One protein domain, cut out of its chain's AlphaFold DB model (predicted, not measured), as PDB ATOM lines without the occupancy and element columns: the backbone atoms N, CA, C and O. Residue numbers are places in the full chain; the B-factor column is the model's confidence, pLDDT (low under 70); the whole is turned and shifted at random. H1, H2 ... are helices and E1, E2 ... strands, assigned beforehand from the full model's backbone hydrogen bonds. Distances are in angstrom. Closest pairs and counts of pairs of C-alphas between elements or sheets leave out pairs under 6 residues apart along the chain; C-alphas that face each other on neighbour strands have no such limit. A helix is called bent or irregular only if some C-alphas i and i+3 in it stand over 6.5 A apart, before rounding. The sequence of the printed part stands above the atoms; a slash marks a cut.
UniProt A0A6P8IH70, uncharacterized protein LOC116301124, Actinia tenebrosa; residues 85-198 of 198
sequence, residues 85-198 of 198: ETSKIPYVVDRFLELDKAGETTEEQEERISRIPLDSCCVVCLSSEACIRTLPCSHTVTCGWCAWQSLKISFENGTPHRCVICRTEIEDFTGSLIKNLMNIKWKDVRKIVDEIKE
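AT A GLANCE: This is residues 85 to 198 of the 198 residues of the protein "uncharacterized protein LOC116301124" of Actinia tenebrosa (UniProt A0A6P8IH70). Three helices stand side by side in a row, H4, H1 and H3, with H1 running opposite ways to the two beside it; a small three-stranded sheet packs by E1 and E2 on the first part of H3, at the far end of the row from H4. H2 lies across, beyond the last residues of H1, away from the other helices, and residues 116 to 131 lead back from it to the sheet. The printed part has 114 residues, with four named helices and three named strands in the order H1 H2 E1 E2 H3 E3 H4; the sheet runs E2 E1 E3, all antiparallel. The class is mostly helix. The whole is compact, with a radius of gyration of the C-alphas of 15.2 A, and flat, spanning 41 by 39 by 19 A.

IN THESE COORDINATES: H1, residues 86 to 102, begins at C-alpha 86 (158.247, 228.090, 200.263) and is 25.4 A long. It is irregular: C-alphas 87 and 90 are 7.1 A apart. H2 is residues 106 to 115, 14.6 A. Strand E1 is residues 132 to 135, 9.7 A, with C-alpha 132 at (154.471, 210.054, 187.750). E2 is residues 140 to 142, H3 residues 144 to 156, 18.2 A, and E3 residues 172 to 174. H4, residues 186 to 197, is 16.7 A long and ends at C-alpha 197 (157.742, 226.253, 213.689).

HOW THE PARTS SIT: E1 is the inner strand. E1 and E2 form a hairpin, with N 132 and O 142 3.0 A apart, within hydrogen-bond range. E1 and E3 are antiparallel at 141 degrees, with N 133 and O 174 at 2.9 A and N 174 and O 133 at 2.8 A. The pairing is staggered: E1 pairs with E2 over residues 132 to 133 and with E3 over 133 to 135. E2, H3 and E3 form a split strand-helix-strand unit, two strands of one sheet that are not neighbours, joined through a helix, with E1 between them in the sheet; its crossover is right-handed. H3 is on the sheet, over E1, and stands up from it at 61 degrees; the closest C-alphas of H3 and E1, those of Gly 144 and Ile 132, are 6.2 A apart. H1 and H3 are close but not clearly touching, the closest C-alphas, Pro 90 and Lys 152, 6.4 A apart, at a shallow tilt of 21 degrees, opposite ways. H1, with residues 88 to 95 alone, touches H4, with residues 192 to 196 alone; the closest C-alphas, Val 92 and Ile 192, are 6.9 A apart, at a shallow tilt of 30 degrees, opposite ways. H2 touches no helix. Every O i to N i+4 pair is within hydrogen-bond range in H2, H3 and H4; in H1, 11 of 13 are.

THE WHOLE: The two C-alphas farthest apart, those of Pro 117 and Glu 198, are 44.1 A apart. The printed part has no cut and ends at residue 198, the chain's last. The links H2 to E1, H3 to E3 and E3 to H4 are long. The mean pLDDT of the printed part is 90.2, and no printed residue is under 70; H2 has a mean of 79.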
ATOM      1  N   GLU A  85     156.161 228.434 204.625       92.75
ATOM      2  CA  GLU A  85     157.071 229.183 203.768       92.75
ATOM      3  C   GLU A  85     157.617 228.286 202.647       92.75
ATOM      4  O   GLU A  85     157.902 227.105 202.864       92.75
ATOM      5  N   THR A  86     157.798 228.844 201.445       90.12
ATOM      6  CA  THR A  86     158.247 228.090 200.263       90.12
ATOM      7  C   THR A  86     159.609 227.427 200.461       90.12
ATOM      8  O   THR A  86     159.827 226.322 199.970       90.12
ATOM      9  N   SER A  87     160.491 228.051 201.244       89.94
ATOM     10  CA  SER A  87     161.801 227.517 201.636       89.94
ATOM     11  C   SER A  87     161.711 226.224 202.457       89.94
ATOM     12  O   SER A  87     162.618 225.397 202.397       89.94
ATOM     13  N   LYS A  88     160.612 226.016 203.191       93.31
ATOM     14  CA  LYS A  88     160.390 224.841 204.047       93.31
ATOM     15  C   LYS A  88     159.600 223.729 203.351       93.31
ATOM     16  O   LYS A  88     159.558 222.618 203.874       93.31
ATOM     17  N   ILE A  89     159.018 223.976 202.170       92.69
ATOM     18  CA  ILE A  89     158.276 222.957 201.403       92.69
ATOM     19  C   ILE A  89     159.109 221.683 201.203       92.69
ATOM     20  O   ILE A  89     158.559 220.606 201.454       92.69
ATOM     21  N   PRO A  90     160.410 221.751 200.835       93.88
ATOM     22  CA  PRO A  90     161.173 220.535 200.628       93.88
ATOM     23  C   PRO A  90     161.253 219.636 201.858       93.88
ATOM     24  O   PRO A  90     161.060 218.426 201.761       93.88
ATOM     25  N   TYR A  91     161.439 220.252 203.025       93.50
ATOM     26  CA  TYR A  91     161.455 219.557 204.304       93.50
ATOM     27  C   TYR A  91     160.117 218.867 204.593       93.50
ATOM     28  O   TYR A  91     160.084 217.690 204.938       93.50
ATOM     29  N   VAL A  92     158.996 219.574 204.405       93.56
ATOM     30  CA  VAL A  92     157.656 219.020 204.657       93.56
ATOM     31  C   VAL A  92     157.403 217.778 203.804       93.56
ATOM     32  O   VAL A  92     156.935 216.757 204.311       93.56
ATOM     33  N   VAL A  93     157.716 217.855 202.509       93.38
ATOM     34  CA  VAL A  93     157.487 216.748 201.574       93.38
ATOM     35  C   VAL A  93     158.411 215.567 201.879       93.38
ATOM     36  O   VAL A  93     157.933 214.432 201.881       93.38
ATOM     37  N   ASP A  94     159.683 215.811 202.220       93.88
ATOM     38  CA  ASP A  94     160.612 214.757 202.652       93.88
ATOM     39  C   ASP A  94     160.058 213.990 203.862       93.88
ATOM     40  O   ASP A  94     159.978 212.761 203.832       93.88
ATOM     41  N   ARG A  95     159.573 214.700 204.891       93.31
ATOM     42  CA  ARG A  95     158.990 214.067 206.085       93.31
ATOM     43  C   ARG A  95     157.760 213.225 205.754       93.31
ATOM     44  O   ARG A  95     157.588 212.144 206.317       93.31
ATOM     45  N   PHE A  96     156.910 213.673 204.831       92.50
ATOM     46  CA  PHE A  96     155.763 212.877 204.395       92.50
ATOM     47  C   PHE A  96     156.159 211.634 203.590       92.50
ATOM     48  O   PHE A  96     155.548 210.582 203.771       92.50
ATOM     49  N   LEU A  97     157.183 211.722 202.740       90.31
ATOM     50  CA  LEU A  97     157.699 210.572 201.993       90.31
ATOM     51  C   LEU A  97     158.372 209.540 202.906       90.31
ATOM     52  O   LEU A  97     158.230 208.339 202.686       90.31
ATOM     53  N   GLU A  98     159.068 209.986 203.951       89.25
ATOM     54  CA  GLU A  98     159.620 209.099 204.979       89.25
ATOM     55  C   GLU A  98     158.519 208.326 205.712       89.25
ATOM     56  O   GLU A  98     158.659 207.125 205.947       89.25
ATOM     57  N   LEU A  99     157.408 208.994 206.038       89.31
ATOM     58  CA  LEU A  99     156.246 208.348 206.649       89.31
ATOM     59  C   LEU A  99     155.578 207.338 205.706       89.31
ATOM     60  O   LEU A  99     155.164 206.278 206.170       89.31
ATOM     61  N   ASP A 100     155.493 207.643 204.406       86.44
ATOM     62  CA  ASP A 100     154.955 206.721 203.394       86.44
ATOM     63  C   ASP A 100     155.795 205.445 203.320       86.44
ATOM     64  O   ASP A 100     155.264 204.340 203.412       86.44
ATOM     65  N   LYS A 101     157.124 205.599 203.261       84.44
ATOM     66  CA  LYS A 101     158.065 204.476 203.204       84.44
ATOM     67  C   LYS A 101     158.059 203.641 204.486       84.44
ATOM     68  O   LYS A 101     158.141 202.422 204.417       84.44
ATOM     69  N   ALA A 102     157.953 204.276 205.653       84.69
ATOM     70  CA  ALA A 102     157.904 203.573 206.938       84.69
ATOM     71  C   ALA A 102     156.599 202.781 207.153       84.69
ATOM     72  O   ALA A 102     156.532 201.952 208.061       84.69
ATOM     73  N   GLY A 103     155.557 203.059 206.365       77.12
ATOM     74  CA  GLY A 103     154.282 202.351 206.424       77.12
ATOM     75  C   GLY A 103     154.283 200.987 205.732       77.12
ATOM     76  O   GLY A 103     153.383 200.194 205.999       77.12
ATOM     77  N   GLU A 104     155.263 200.705 204.871       76.69
ATOM     78  CA  GLU A 104     155.368 199.442 204.135       76.69
ATOM     79  C   GLU A 104     156.344 198.491 204.845       76.69
ATOM     80  O   GLU A 104     157.447 198.882 205.233       76.69
ATOM     81  N   THR A 105     155.947 197.230 205.040       75.06
ATOM     82  CA  THR A 105     156.881 196.193 205.502       75.06
ATOM     83  C   THR A 105     157.796 195.778 204.350       75.06
ATOM     84  O   THR A 105     157.382 195.775 203.189       75.06
ATOM     85  N   THR A 106     159.039 195.398 204.657       74.94
ATOM     86  CA  THR A 106     160.014 194.962 203.641       74.94
ATOM     87  C   THR A 106     159.472 193.808 202.789       74.94
ATOM     88  O   THR A 106     159.641 193.812 201.575       74.94
ATOM     89  N   GLU A 107     158.737 192.875 203.403       76.31
ATOM     90  CA  GLU A 107     158.118 191.729 202.720       76.31
ATOM     91  C   GLU A 107     157.028 192.161 201.721       76.31
ATOM     92  O   GLU A 107     157.035 191.738 200.564       76.31
ATOM     93  N   GLU A 108     156.125 193.069 202.113       77.50
ATOM     94  CA  GLU A 108     155.103 193.602 201.199       77.50
ATOM     95  C   GLU A 108     155.707 194.444 200.070       77.50
ATOM     96  O   GLU A 108     155.112 194.584 198.995       77.50
ATOM     97  N   GLN A 109     156.853 195.073 200.322       77.31
ATOM     98  CA  GLN A 109     157.565 195.862 199.330       77.31
ATOM     99  C   GLN A 109     158.221 194.949 198.283       77.31
ATOM    100  O   GLN A 109     158.041 195.173 197.086       77.31
ATOM    101  N   GLU A 110     158.917 193.894 198.708       77.31
ATOM    102  CA  GLU A 110     159.563 192.917 197.820       77.31
ATOM    103  C   GLU A 110     158.548 192.148 196.965       77.31
ATOM    104  O   GLU A 110     158.717 192.046 195.744       77.31
ATOM    105  N   GLU A 111     157.441 191.687 197.561       79.94
ATOM    106  CA  GLU A 111     156.365 191.050 196.801       79.94
ATOM    107  C   GLU A 111     155.769 191.995 195.757       79.94
ATOM    108  O   GLU A 111     155.554 191.590 194.611       79.94
ATOM    109  N   ARG A 112     155.517 193.260 196.117       78.56
ATOM    110  CA  ARG A 112     155.007 194.251 195.161       78.56
ATOM    111  C   ARG A 112     155.984 194.466 194.016       78.56
ATOM    112  O   ARG A 112     155.549 194.428 192.871       78.56
ATOM    113  N   ILE A 113     157.275 194.627 194.303       80.94
ATOM    114  CA  ILE A 113     158.306 194.826 193.276       80.94
ATOM    115  C   ILE A 113     158.344 193.653 192.296       80.94
ATOM    116  O   ILE A 113     158.371 193.875 191.089       80.94
ATOM    117  N   SER A 114     158.257 192.415 192.792       80.88
ATOM    118  CA  SER A 114     158.281 191.213 191.945       80.88
ATOM    119  C   SER A 114     157.104 191.106 190.962       80.88
ATOM    120  O   SER A 114     157.208 190.424 189.944       80.88
ATOM    121  N   ARG A 115     155.982 191.780 191.255       85.81
ATOM    122  CA  ARG A 115     154.763 191.765 190.432       85.81
ATOM    123  C   ARG A 115     154.727 192.874 189.383       85.81
ATOM    124  O   ARG A 115     153.854 192.842 188.520       85.81
ATOM    125  N   ILE A 116     155.626 193.854 189.460       84.81
ATOM    126  CA  ILE A 116     155.651 194.995 188.541       84.81
ATOM    127  C   ILE A 116     156.332 194.562 187.233       84.81
ATOM    128  O   ILE A 116     157.478 194.108 187.263       84.81
ATOM    129  N   PRO A 117     155.670 194.704 186.069       89.12
ATOM    130  CA  PRO A 117     156.322 194.513 184.778       89.12
ATOM    131  C   PRO A 117     157.553 195.415 184.635       89.12
ATOM    132  O   PRO A 117     157.474 196.606 184.938       89.12
ATOM    133  N   LEU A 118     158.662 194.886 184.107       83.88
ATOM    134  CA  LEU A 118     159.914 195.635 183.902       83.88
ATOM    135  C   LEU A 118     159.702 196.977 183.179       83.88
ATOM    136  O   LEU A 118     160.260 197.989 183.594       83.88
ATOM    137  N   ASP A 119     158.833 197.003 182.168       86.81
ATOM    138  CA  ASP A 119     158.530 198.201 181.371       86.81
ATOM    139  C   ASP A 119     157.753 199.281 182.147       86.81
ATOM    140  O   ASP A 119     157.675 200.430 181.720       86.81
ATOM    141  N   SER A 120     157.178 198.919 183.295       91.12
ATOM    142  CA  SER A 120     156.466 199.825 184.204       91.12
ATOM    143  C   SER A 120     157.285 200.205 185.439       91.12
ATOM    144  O   SER A 120     156.802 200.934 186.305       91.12
ATOM    145  N   CYS A 121     158.532 199.742 185.544       93.12
ATOM    146  CA  CYS A 121     159.423 200.147 186.620       93.12
ATOM    147  C   CYS A 121     159.924 201.584 186.426       93.12
ATOM    148  O   CYS A 121     160.168 202.065 185.322       93.12
ATOM    149  N   CYS A 122     160.139 202.267 187.546       94.31
ATOM    150  CA  CYS A 122     160.814 203.552 187.603       94.31
ATOM    151  C   CYS A 122     162.211 203.426 186.992       94.31
ATOM    152  O   CYS A 122     163.047 202.693 187.516       94.31
ATOM    153  N   VAL A 123     162.493 204.205 185.949       94.50
ATOM    154  CA  VAL A 123     163.767 204.147 185.210       94.50
ATOM    155  C   VAL A 123     164.968 204.635 186.026       94.50
ATOM    156  O   VAL A 123     166.107 204.452 185.613       94.50
ATOM    157  N   VAL A 124     164.722 205.280 187.172       94.75
ATOM    158  CA  VAL A 124     165.765 205.833 188.046       94.75
ATOM    159  C   VAL A 124     166.195 204.823 189.107       94.75
ATOM    160  O   VAL A 124     167.389 204.598 189.276       94.75
ATOM    161  N   CYS A 125     165.248 204.230 189.842       93.44
ATOM    162  CA  CYS A 125     165.573 203.324 190.948       93.44
ATOM    163  C   CYS A 125     165.384 201.842 190.622       93.44
ATOM    164  O   CYS A 125     165.932 201.012 191.334       93.44
ATOM    165  N   LEU A 126     164.578 201.499 189.611       91.88
ATOM    166  CA  LEU A 126     164.191 200.124 189.262       91.88
ATOM    167  C   LEU A 126     163.545 199.315 190.411       91.88
ATOM    168  O   LEU A 126     163.316 198.120 190.273       91.88
ATOM    169  N   SER A 127     163.219 199.955 191.539       89.25
ATOM    170  CA  SER A 127     162.660 199.324 192.747       89.25
ATOM    171  C   SER A 127     161.218 199.739 193.037       89.25
ATOM    172  O   SER A 127     160.715 199.552 194.142       89.25
ATOM    173  N   SER A 128     160.553 200.420 192.110       90.38
ATOM    174  CA  SER A 128     159.197 200.934 192.310       90.38
ATOM    175  C   SER A 128     158.514 201.150 190.975       90.38
ATOM    176  O   SER A 128     159.179 201.454 189.993       90.38
ATOM    177  N   GLU A 129     157.189 201.065 190.956       92.06
ATOM    178  CA  GLU A 129     156.386 201.365 189.770       92.06
ATOM    179  C   GLU A 129     156.529 202.842 189.372       92.06
ATOM    180  O   GLU A 129     156.503 203.741 190.225       92.06
ATOM    181  N   ALA A 130     156.680 203.088 188.075       94.50
ATOM    182  CA  ALA A 130     156.601 204.408 187.482       94.50
ATOM    183  C   ALA A 130     155.142 204.883 187.500       94.50
ATOM    184  O   ALA A 130     154.288 204.339 186.809       94.50
ATOM    185  N   CYS A 131     154.857 205.915 188.291       93.94
ATOM    186  CA  CYS A 131     153.495 206.415 188.509       93.94
ATOM    187  C   CYS A 131     153.350 207.923 188.282       93.94
ATOM    188  O   CYS A 131     152.252 208.462 188.421       93.94
ATOM    189  N   ILE A 132     154.450 208.613 187.971       95.69
ATOM    190  CA  ILE A 132     154.471 210.054 187.750       95.69
ATOM    191  C   ILE A 132     154.537 210.330 186.257       95.69
ATOM    192  O   ILE A 132     155.522 209.997 185.595       95.69
ATOM    193  N   ARG A 133     153.487 210.967 185.742       96.31
ATOM    194  CA  ARG A 133     153.394 211.410 184.356       96.31
ATOM    195  C   ARG A 133     153.771 212.885 184.256       96.31
ATOM    196  O   ARG A 133     153.113 213.739 184.844       96.31
ATOM    197  N   THR A 134     154.812 213.181 183.486       95.94
ATOM    198  CA  THR A 134     155.353 214.536 183.302       95.94
ATOM    199  C   THR A 134     154.647 215.264 182.159       95.94
ATOM    200  O   THR A 134     154.563 214.716 181.058       95.94
ATOM    201  N   LEU A 135     154.190 216.497 182.369       96.69
ATOM    202  CA  LEU A 135     153.561 217.332 181.341       96.69
ATOM    203  C   LEU A 135     154.527 218.431 180.860       96.69
ATOM    204  O   LEU A 135     155.280 218.957 181.678       96.69
ATOM    205  N   PRO A 136     154.552 218.758 179.551       97.00
ATOM    206  CA  PRO A 136     153.625 218.317 178.493       97.00
ATOM    207  C   PRO A 136     154.007 217.000 177.786       97.00
ATOM    208  O   PRO A 136     153.175 216.393 177.114       97.00
ATOM    209  N   CYS A 137     155.245 216.516 177.937       97.31
ATOM    210  CA  CYS A 137     155.767 215.385 177.150       97.31
ATOM    211  C   CYS A 137     155.098 214.018 177.409       97.31
ATOM    212  O   CYS A 137     155.338 213.072 176.669       97.31
ATOM    213  N   SER A 138     154.251 213.903 178.434       96.75
ATOM    214  CA  SER A 138     153.450 212.721 178.777       96.75
ATOM    215  C   SER A 138     154.222 211.442 179.136       96.75
ATOM    216  O   SER A 138     153.598 210.391 179.279       96.75
ATOM    217  N   HIS A 139     155.538 211.507 179.354       96.75
ATOM    218  CA  HIS A 139     156.309 210.360 179.838       96.75
ATOM    219  C   HIS A 139     155.896 209.975 181.263       96.75
ATOM    220  O   HIS A 139     155.823 210.833 182.142       96.75
ATOM    221  N   THR A 140     155.667 208.680 181.491       96.06
ATOM    222  CA  THR A 140     155.391 208.101 182.814       96.06
ATOM    223  C   THR A 140     156.512 207.135 183.155       96.06
ATOM    224  O   THR A 140     156.479 205.985 182.738       96.06
ATOM    225  N   VAL A 141     157.563 207.632 183.809       94.62
ATOM    226  CA  VAL A 141     158.833 206.883 183.930       94.62
ATOM    227  C   VAL A 141     159.471 206.930 185.314       94.62
ATOM    228  O   VAL A 141     160.432 206.211 185.569       94.62
ATOM    229  N   THR A 142     158.963 207.756 186.226       95.75
ATOM    230  CA  THR A 142     159.500 207.888 187.584       95.75
ATOM    231  C   THR A 142     158.461 207.505 188.631       95.75
ATOM    232  O   THR A 142     157.255 207.681 188.443       95.75
ATOM    233  N   CYS A 143     158.925 206.962 189.757       94.25
ATOM    234  CA  CYS A 143     158.111 206.836 190.963       94.25
ATOM    235  C   CYS A 143     158.021 208.187 191.697       94.25
ATOM    236  O   CYS A 143     158.803 209.102 191.425       94.25
ATOM    237  N   GLY A 144     157.103 208.294 192.664       93.12
ATOM    238  CA  GLY A 144     156.898 209.515 193.453       93.12
ATOM    239  C   GLY A 144     158.165 210.032 194.141       93.12
ATOM    240  O   GLY A 144     158.495 211.209 194.020       93.12
ATOM    241  N   TRP A 145     158.938 209.146 194.775       93.25
ATOM    242  CA  TRP A 145     160.172 209.535 195.464       93.25
ATOM    243  C   TRP A 145     161.245 210.071 194.505       93.25
ATOM    244  O   TRP A 145     161.810 211.136 194.743       93.25
ATOM    245  N   CYS A 146     161.503 209.383 193.385       94.88
ATOM    246  CA  CYS A 146     162.493 209.835 192.402       94.88
ATOM    247  C   CYS A 146     162.070 211.139 191.710       94.88
ATOM    248  O   CYS A 146     162.915 211.999 191.466       94.88
ATOM    249  N   ALA A 147     160.777 211.304 191.413       95.12
ATOM    250  CA  ALA A 147     160.253 212.553 190.865       95.12
ATOM    251  C   ALA A 147     160.440 213.719 191.844       95.12
ATOM    252  O   ALA A 147     160.883 214.795 191.441       95.12
ATOM    253  N   TRP A 148     160.161 213.486 193.129       95.06
ATOM    254  CA  TRP A 148     160.365 214.476 194.177       95.06
ATOM    255  C   TRP A 148     161.837 214.872 194.331       95.06
ATOM    256  O   TRP A 148     162.136 216.062 194.323       95.06
ATOM    257  N   GLN A 149     162.766 213.913 194.401       95.38
ATOM    258  CA  GLN A 149     164.196 214.232 194.516       95.38
ATOM    259  C   GLN A 149     164.701 215.055 193.325       95.38
ATOM    260  O   GLN A 149     165.426 216.029 193.508       95.38
ATOM    261  N   SER A 150     164.264 214.719 192.109       94.56
ATOM    262  CA  SER A 150     164.577 215.511 190.915       94.56
ATOM    263  C   SER A 150     164.030 216.943 191.022       94.56
ATOM    264  O   SER A 150     164.753 217.904 190.761       94.56
ATOM    265  N   LEU A 151     162.782 217.102 191.484       94.62
ATOM    266  CA  LEU A 151     162.165 218.416 191.684       94.62
ATOM    267  C   LEU A 151     162.887 219.236 192.753       94.62
ATOM    268  O   LEU A 151     163.142 220.417 192.536       94.62
ATOM    269  N   LYS A 152     163.239 218.606 193.874       95.06
ATOM    270  CA  LYS A 152     163.975 219.227 194.972       95.06
ATOM    271  C   LYS A 152     165.325 219.761 194.500       95.06
ATOM    272  O   LYS A 152     165.617 220.929 194.727       95.06
ATOM    273  N   ILE A 153     166.095 218.957 193.767       94.75
ATOM    274  CA  ILE A 153     167.389 219.374 193.205       94.75
ATOM    275  C   ILE A 153     167.213 220.554 192.239       94.75
ATOM    276  O   ILE A 153     167.988 221.509 192.277       94.75
ATOM    277  N   SER A 154     166.203 220.518 191.367       94.81
ATOM    278  CA  SER A 154     165.915 221.635 190.460       94.81
ATOM    279  C   SER A 154     165.534 222.912 191.212       94.81
ATOM    280  O   SER A 154     166.038 223.982 190.870       94.81
ATOM    281  N   PHE A 155     164.712 222.788 192.257       93.75
ATOM    282  CA  PHE A 155     164.303 223.886 193.129       93.75
ATOM    283  C   PHE A 155     165.496 224.509 193.867       93.75
ATOM    284  O   PHE A 155     165.675 225.722 193.809       93.75
ATOM    285  N   GLU A 156     166.348 223.693 194.492       93.38
ATOM    286  CA  GLU A 156     167.542 224.147 195.223       93.38
ATOM    287  C   GLU A 156     168.563 224.833 194.305       93.38
ATOM    288  O   GLU A 156     169.168 225.834 194.685       93.38
ATOM    289  N   ASN A 157     168.721 224.337 193.075       94.56
ATOM    290  CA  ASN A 157     169.643 224.913 192.096       94.56
ATOM    291  C   ASN A 157     169.060 226.107 191.321       94.56
ATOM    292  O   ASN A 157     169.774 226.710 190.519       94.56
ATOM    293  N   GLY A 158     167.771 226.424 191.484       93.69
ATOM    294  CA  GLY A 158     167.093 227.452 190.687       93.69
ATOM    295  C   GLY A 158     167.072 227.140 189.185       93.69
ATOM    296  O   GLY A 158     167.125 228.048 188.358       93.69
ATOM    297  N   THR A 159     167.038 225.854 188.821       95.19
ATOM    298  CA  THR A 159     167.064 225.394 187.423       95.19
ATOM    299  C   THR A 159     165.714 224.816 187.006       95.19
ATOM    300  O   THR A 159     165.012 224.241 187.840       95.19
ATOM    301  N   PRO A 160     165.340 224.909 185.717       94.44
ATOM    302  CA  PRO A 160     164.104 224.308 185.233       94.44
ATOM    303  C   PRO A 160     164.155 222.783 185.378       94.44
ATOM    304  O   PRO A 160     165.109 222.134 184.932       94.44
ATOM    305  N   HIS A 161     163.115 222.202 185.976       95.38
ATOM    306  CA  HIS A 161     162.973 220.751 186.083       95.38
ATOM    307  C   HIS A 161     162.656 220.178 184.700       95.38
ATOM    308  O   HIS A 161     161.733 220.622 184.026       95.38
ATOM    309  N   ARG A 162     163.437 219.194 184.247       95.62
ATOM    310  CA  ARG A 162     163.306 218.578 182.921       95.62
ATOM    311  C   ARG A 162     163.036 217.082 183.001       95.62
ATOM    312  O   ARG A 162     163.556 216.398 183.877       95.62
ATOM    313  N   CYS A 163     162.278 216.568 182.035       96.06
ATOM    314  CA  CYS A 163     161.991 215.144 181.891       96.06
ATOM    315  C   CYS A 163     163.286 214.340 181.711       96.06
ATOM    316  O   CYS A 163     164.133 214.682 180.884       96.06
ATOM    317  N   VAL A 164     163.414 213.231 182.440       94.06
ATOM    318  CA  VAL A 164     164.599 212.357 182.383       94.06
ATOM    319  C   VAL A 164     164.755 211.628 181.043       94.06
ATOM    320  O   VAL A 164     165.859 211.207 180.718       94.06
ATOM    321  N   ILE A 165     163.680 211.521 180.251       95.00
ATOM    322  CA  ILE A 165     163.688 210.862 178.934       95.00
ATOM    323  C   ILE A 165     164.011 211.858 177.826       95.00
ATOM    324  O   ILE A 165     165.023 211.737 177.143       95.00
ATOM    325  N   CYS A 166     163.152 212.862 177.645       96.62
ATOM    326  CA  CYS A 166     163.208 213.750 176.483       96.62
ATOM    327  C   CYS A 166     163.767 215.143 176.785       96.62
ATOM    328  O   CYS A 166     163.843 215.972 175.883       96.62
ATOM    329  N   ARG A 167     164.140 215.429 178.041       95.94
ATOM    330  CA  ARG A 167     164.692 216.720 178.500       95.94
ATOM    331  C   ARG A 167     163.788 217.946 178.297       95.94
ATOM    332  O   ARG A 167     164.238 219.061 178.574       95.94
ATOM    333  N   THR A 168     162.539 217.756 177.868       97.50
ATOM    334  CA  THR A 168     161.499 218.794 177.861       97.50
ATOM    335  C   THR A 168     161.301 219.316 179.280       97.50
ATOM    336  O   THR A 168     161.288 218.527 180.228       97.50
ATOM    337  N   GLU A 169     161.187 220.633 179.422       97.38
ATOM    338  CA  GLU A 169     160.857 221.274 180.693       97.38
ATOM    339  C   GLU A 169     159.491 220.796 181.187       97.38
ATOM    340  O   GLU A 169     158.564 220.611 180.397       97.38
ATOM    341  N   ILE A 170     159.413 220.500 182.479       96.12
ATOM    342  CA  ILE A 170     158.213 219.975 183.110       96.12
ATOM    343  C   ILE A 170     157.453 221.143 183.714       96.12
ATOM    344  O   ILE A 170     157.949 221.807 184.621       96.12
ATOM    345  N   GLU A 171     156.241 221.351 183.219       94.25
ATOM    346  CA  GLU A 171     155.338 222.385 183.725       94.25
ATOM    347  C   GLU A 171     154.497 221.859 184.889       94.25
ATOM    348  O   GLU A 171     154.221 222.584 185.840       94.25
ATOM    349  N   ASP A 172     154.106 220.585 184.818       93.31
ATOM    350  CA  ASP A 172     153.272 219.943 185.826       93.31
ATOM    351  C   ASP A 172     153.482 218.419 185.847       93.31
ATOM    352  O   ASP A 172     154.010 217.811 184.904       93.31
ATOM    353  N   PHE A 173     153.039 217.788 186.929       93.00
ATOM    354  CA  PHE A 173     153.033 216.346 187.114       93.00
ATOM    355  C   PHE A 173     151.612 215.859 187.366       93.00
ATOM    356  O   PHE A 173     150.853 216.440 188.132       93.00
ATOM    357  N   THR A 174     151.277 214.711 186.791       92.25
ATOM    358  CA  THR A 174     150.080 213.958 187.172       92.25
ATOM    359  C   THR A 174     150.494 212.655 187.847       92.25
ATOM    360  O   THR A 174     151.517 212.061 187.503       92.25
ATOM    361  N   GLY A 175     149.715 212.231 188.841       88.25
ATOM    362  CA  GLY A 175     150.052 211.118 189.731       88.25
ATOM    363  C   GLY A 175     150.237 211.580 191.176       88.25
ATOM    364  O   GLY A 175     150.152 212.769 191.478       88.25
ATOM    365  N   SER A 176     150.462 210.632 192.086       85.38
ATOM    366  CA  SER A 176     150.698 210.936 193.500       85.38
ATOM    367  C   SER A 176     152.160 210.720 193.860       85.38
ATOM    368  O   SER A 176     152.706 209.647 193.599       85.38
ATOM    369  N   LEU A 177     152.784 211.715 194.499       87.00
ATOM    370  CA  LEU A 177     154.121 211.560 195.083       87.00
ATOM    371  C   LEU A 177     154.104 210.602 196.283       87.00
ATOM    372  O   LEU A 177     155.071 209.881 196.499       87.00
ATOM    373  N   ILE A 178     152.997 210.593 197.031       86.38
ATOM    374  CA  ILE A 178     152.815 209.827 198.267       86.38
ATOM    375  C   ILE A 178     151.639 208.870 198.071       86.38
ATOM    376  O   ILE A 178     150.530 209.310 197.751       86.38
ATOM    377  N   LYS A 179     151.840 207.565 198.258       80.75
ATOM    378  CA  LYS A 179     150.795 206.573 197.960       80.75
ATOM    379  C   LYS A 179     149.773 206.452 199.091       80.75
ATOM    380  O   LYS A 179     148.575 206.372 198.828       80.75
ATOM    381  N   ASN A 180     150.217 206.518 200.345       78.00
ATOM    382  CA  ASN A 180     149.388 206.219 201.514       78.00
ATOM    383  C   ASN A 180     148.988 207.459 202.329       78.00
ATOM    384  O   ASN A 180     148.837 207.379 203.550       78.00
ATOM    385  N   LEU A 181     148.734 208.598 201.668       75.31
ATOM    386  CA  LEU A 181     148.300 209.850 202.320       75.31
ATOM    387  C   LEU A 181     147.105 209.659 203.273       75.31
ATOM    388  O   LEU A 181     147.040 210.289 204.328       75.31
ATOM    389  N   MET A 182     146.173 208.767 202.932       72.00
ATOM    390  CA  MET A 182     144.952 208.529 203.716       72.00
ATOM    391  C   MET A 182     145.193 207.810 205.052       72.00
ATOM    392  O   MET A 182     144.360 207.907 205.950       72.00
ATOM    393  N   ASN A 183     146.331 207.126 205.205       78.62
ATOM    394  CA  ASN A 183     146.660 206.349 206.403       78.62
ATOM    395  C   ASN A 183     147.582 207.101 207.373       78.62
ATOM    396  O   ASN A 183     147.930 206.577 208.435       78.62
ATOM    397  N   ILE A 184     147.962 208.338 207.041       84.56
ATOM    398  CA  ILE A 184     148.847 209.149 207.873       84.56
ATOM    399  C   ILE A 184     148.139 209.505 209.182       84.56
ATOM    400  O   ILE A 184     147.019 210.031 209.209       84.56
ATOM    401  N   LYS A 185     148.804 209.238 210.309       89.31
ATOM    402  CA  LYS A 185     148.258 209.568 211.625       89.31
ATOM    403  C   LYS A 185     148.444 211.064 211.876       89.31
ATOM    404  O   LYS A 185     149.539 211.601 211.766       89.31
ATOM    405  N   TRP A 186     147.386 211.734 212.332       89.12
ATOM    406  CA  TRP A 186     147.408 213.173 212.643       89.12
ATOM    407  C   TRP A 186     148.441 213.582 213.701       89.12
ATOM    408  O   TRP A 186     148.854 214.736 213.736       89.12
ATOM    409  N   LYS A 187     148.886 212.642 214.544       89.81
ATOM    410  CA  LYS A 187     150.002 212.871 215.473       89.81
ATOM    411  C   LYS A 187     151.323 213.150 214.741       89.81
ATOM    412  O   LYS A 187     152.098 213.974 215.206       89.81
ATOM    413  N   ASP A 188     151.546 212.501 213.600       91.00
ATOM    414  CA  ASP A 188     152.772 212.637 212.817       91.00
ATOM    415  C   ASP A 188     152.719 213.949 212.021       91.00
ATOM    416  O   ASP A 188     153.693 214.690 211.989       91.00
ATOM    417  N   VAL A 189     151.532 214.314 211.512       91.44
ATOM    418  CA  VAL A 189     151.274 215.639 210.918       91.44
ATOM    419  C   VAL A 189     151.545 216.762 211.919       91.44
ATOM    420  O   VAL A 189     152.198 217.742 211.577       91.44
ATOM    421  N   ARG A 190     151.064 216.624 213.164       92.19
ATOM    422  CA  ARG A 190     151.347 217.598 214.226       92.19
ATOM    423  C   ARG A 190     152.846 217.733 214.456       92.19
ATOM    424  O   ARG A 190     153.338 218.849 214.464       92.19
ATOM    425  N   LYS A 191     153.553 216.607 214.572       93.06
ATOM    426  CA  LYS A 191     155.004 216.604 214.762       93.06
ATOM    427  C   LYS A 191     155.720 217.377 213.650       93.06
ATOM    428  O   LYS A 191     156.552 218.213 213.957       93.06
ATOM    429  N   ILE A 192     155.344 217.154 212.389       93.00
ATOM    430  CA  ILE A 192     155.900 217.894 211.244       93.00
ATOM    431  C   ILE A 192     155.610 219.397 211.368       93.00
ATOM    432  O   ILE A 192     156.494 220.217 211.162       93.00
ATOM    433  N   VAL A 193     154.378 219.780 211.721       92.94
ATOM    434  CA  VAL A 193     154.006 221.195 211.901       92.94
ATOM    435  C   VAL A 193     154.780 221.855 213.044       92.94
ATOM    436  O   VAL A 193     155.128 223.029 212.930       92.94
ATOM    437  N   ASP A 194     155.037 221.129 214.127       92.12
ATOM    438  CA  ASP A 194     155.821 221.625 215.256       92.12
ATOM    439  C   ASP A 194     157.306 221.763 214.862       92.12
ATOM    440  O   ASP A 194     157.876 222.830 215.070       92.12
ATOM    441  N   GLU A 195     157.877 220.767 214.165       92.00
ATOM    442  CA  GLU A 195     159.241 220.793 213.589       92.00
ATOM    443  C   GLU A 195     159.453 221.989 212.632       92.00
ATOM    444  O   GLU A 195     160.546 222.534 212.542       92.00
ATOM    445  N   ILE A 196     158.413 222.426 211.914       91.00
ATOM    446  CA  ILE A 196     158.472 223.575 210.991       91.00
ATOM    447  C   ILE A 196     158.469 224.923 211.727       91.00
ATOM    448  O   ILE A 196     158.909 225.922 211.152       91.00
ATOM    449  N   LYS A 197     157.900 224.996 212.934       85.25
ATOM    450  CA  LYS A 197     157.742 226.253 213.689       85.25
ATOM    451  C   LYS A 197     158.956 226.606 214.538       85.25
ATOM    452  O   LYS A 197     159.110 227.787 214.849       85.25
ATOM    453  N   GLU A 198     159.732 225.602 214.931       74.69
ATOM    454  CA  GLU A 198     161.059 225.774 215.533       74.69
ATOM    455  C   GLU A 198     162.038 226.425 214.538       74.69
ATOM    456  O   GLU A 198     162.884 227.213 215.016       74.69
TER     457      GLU A 198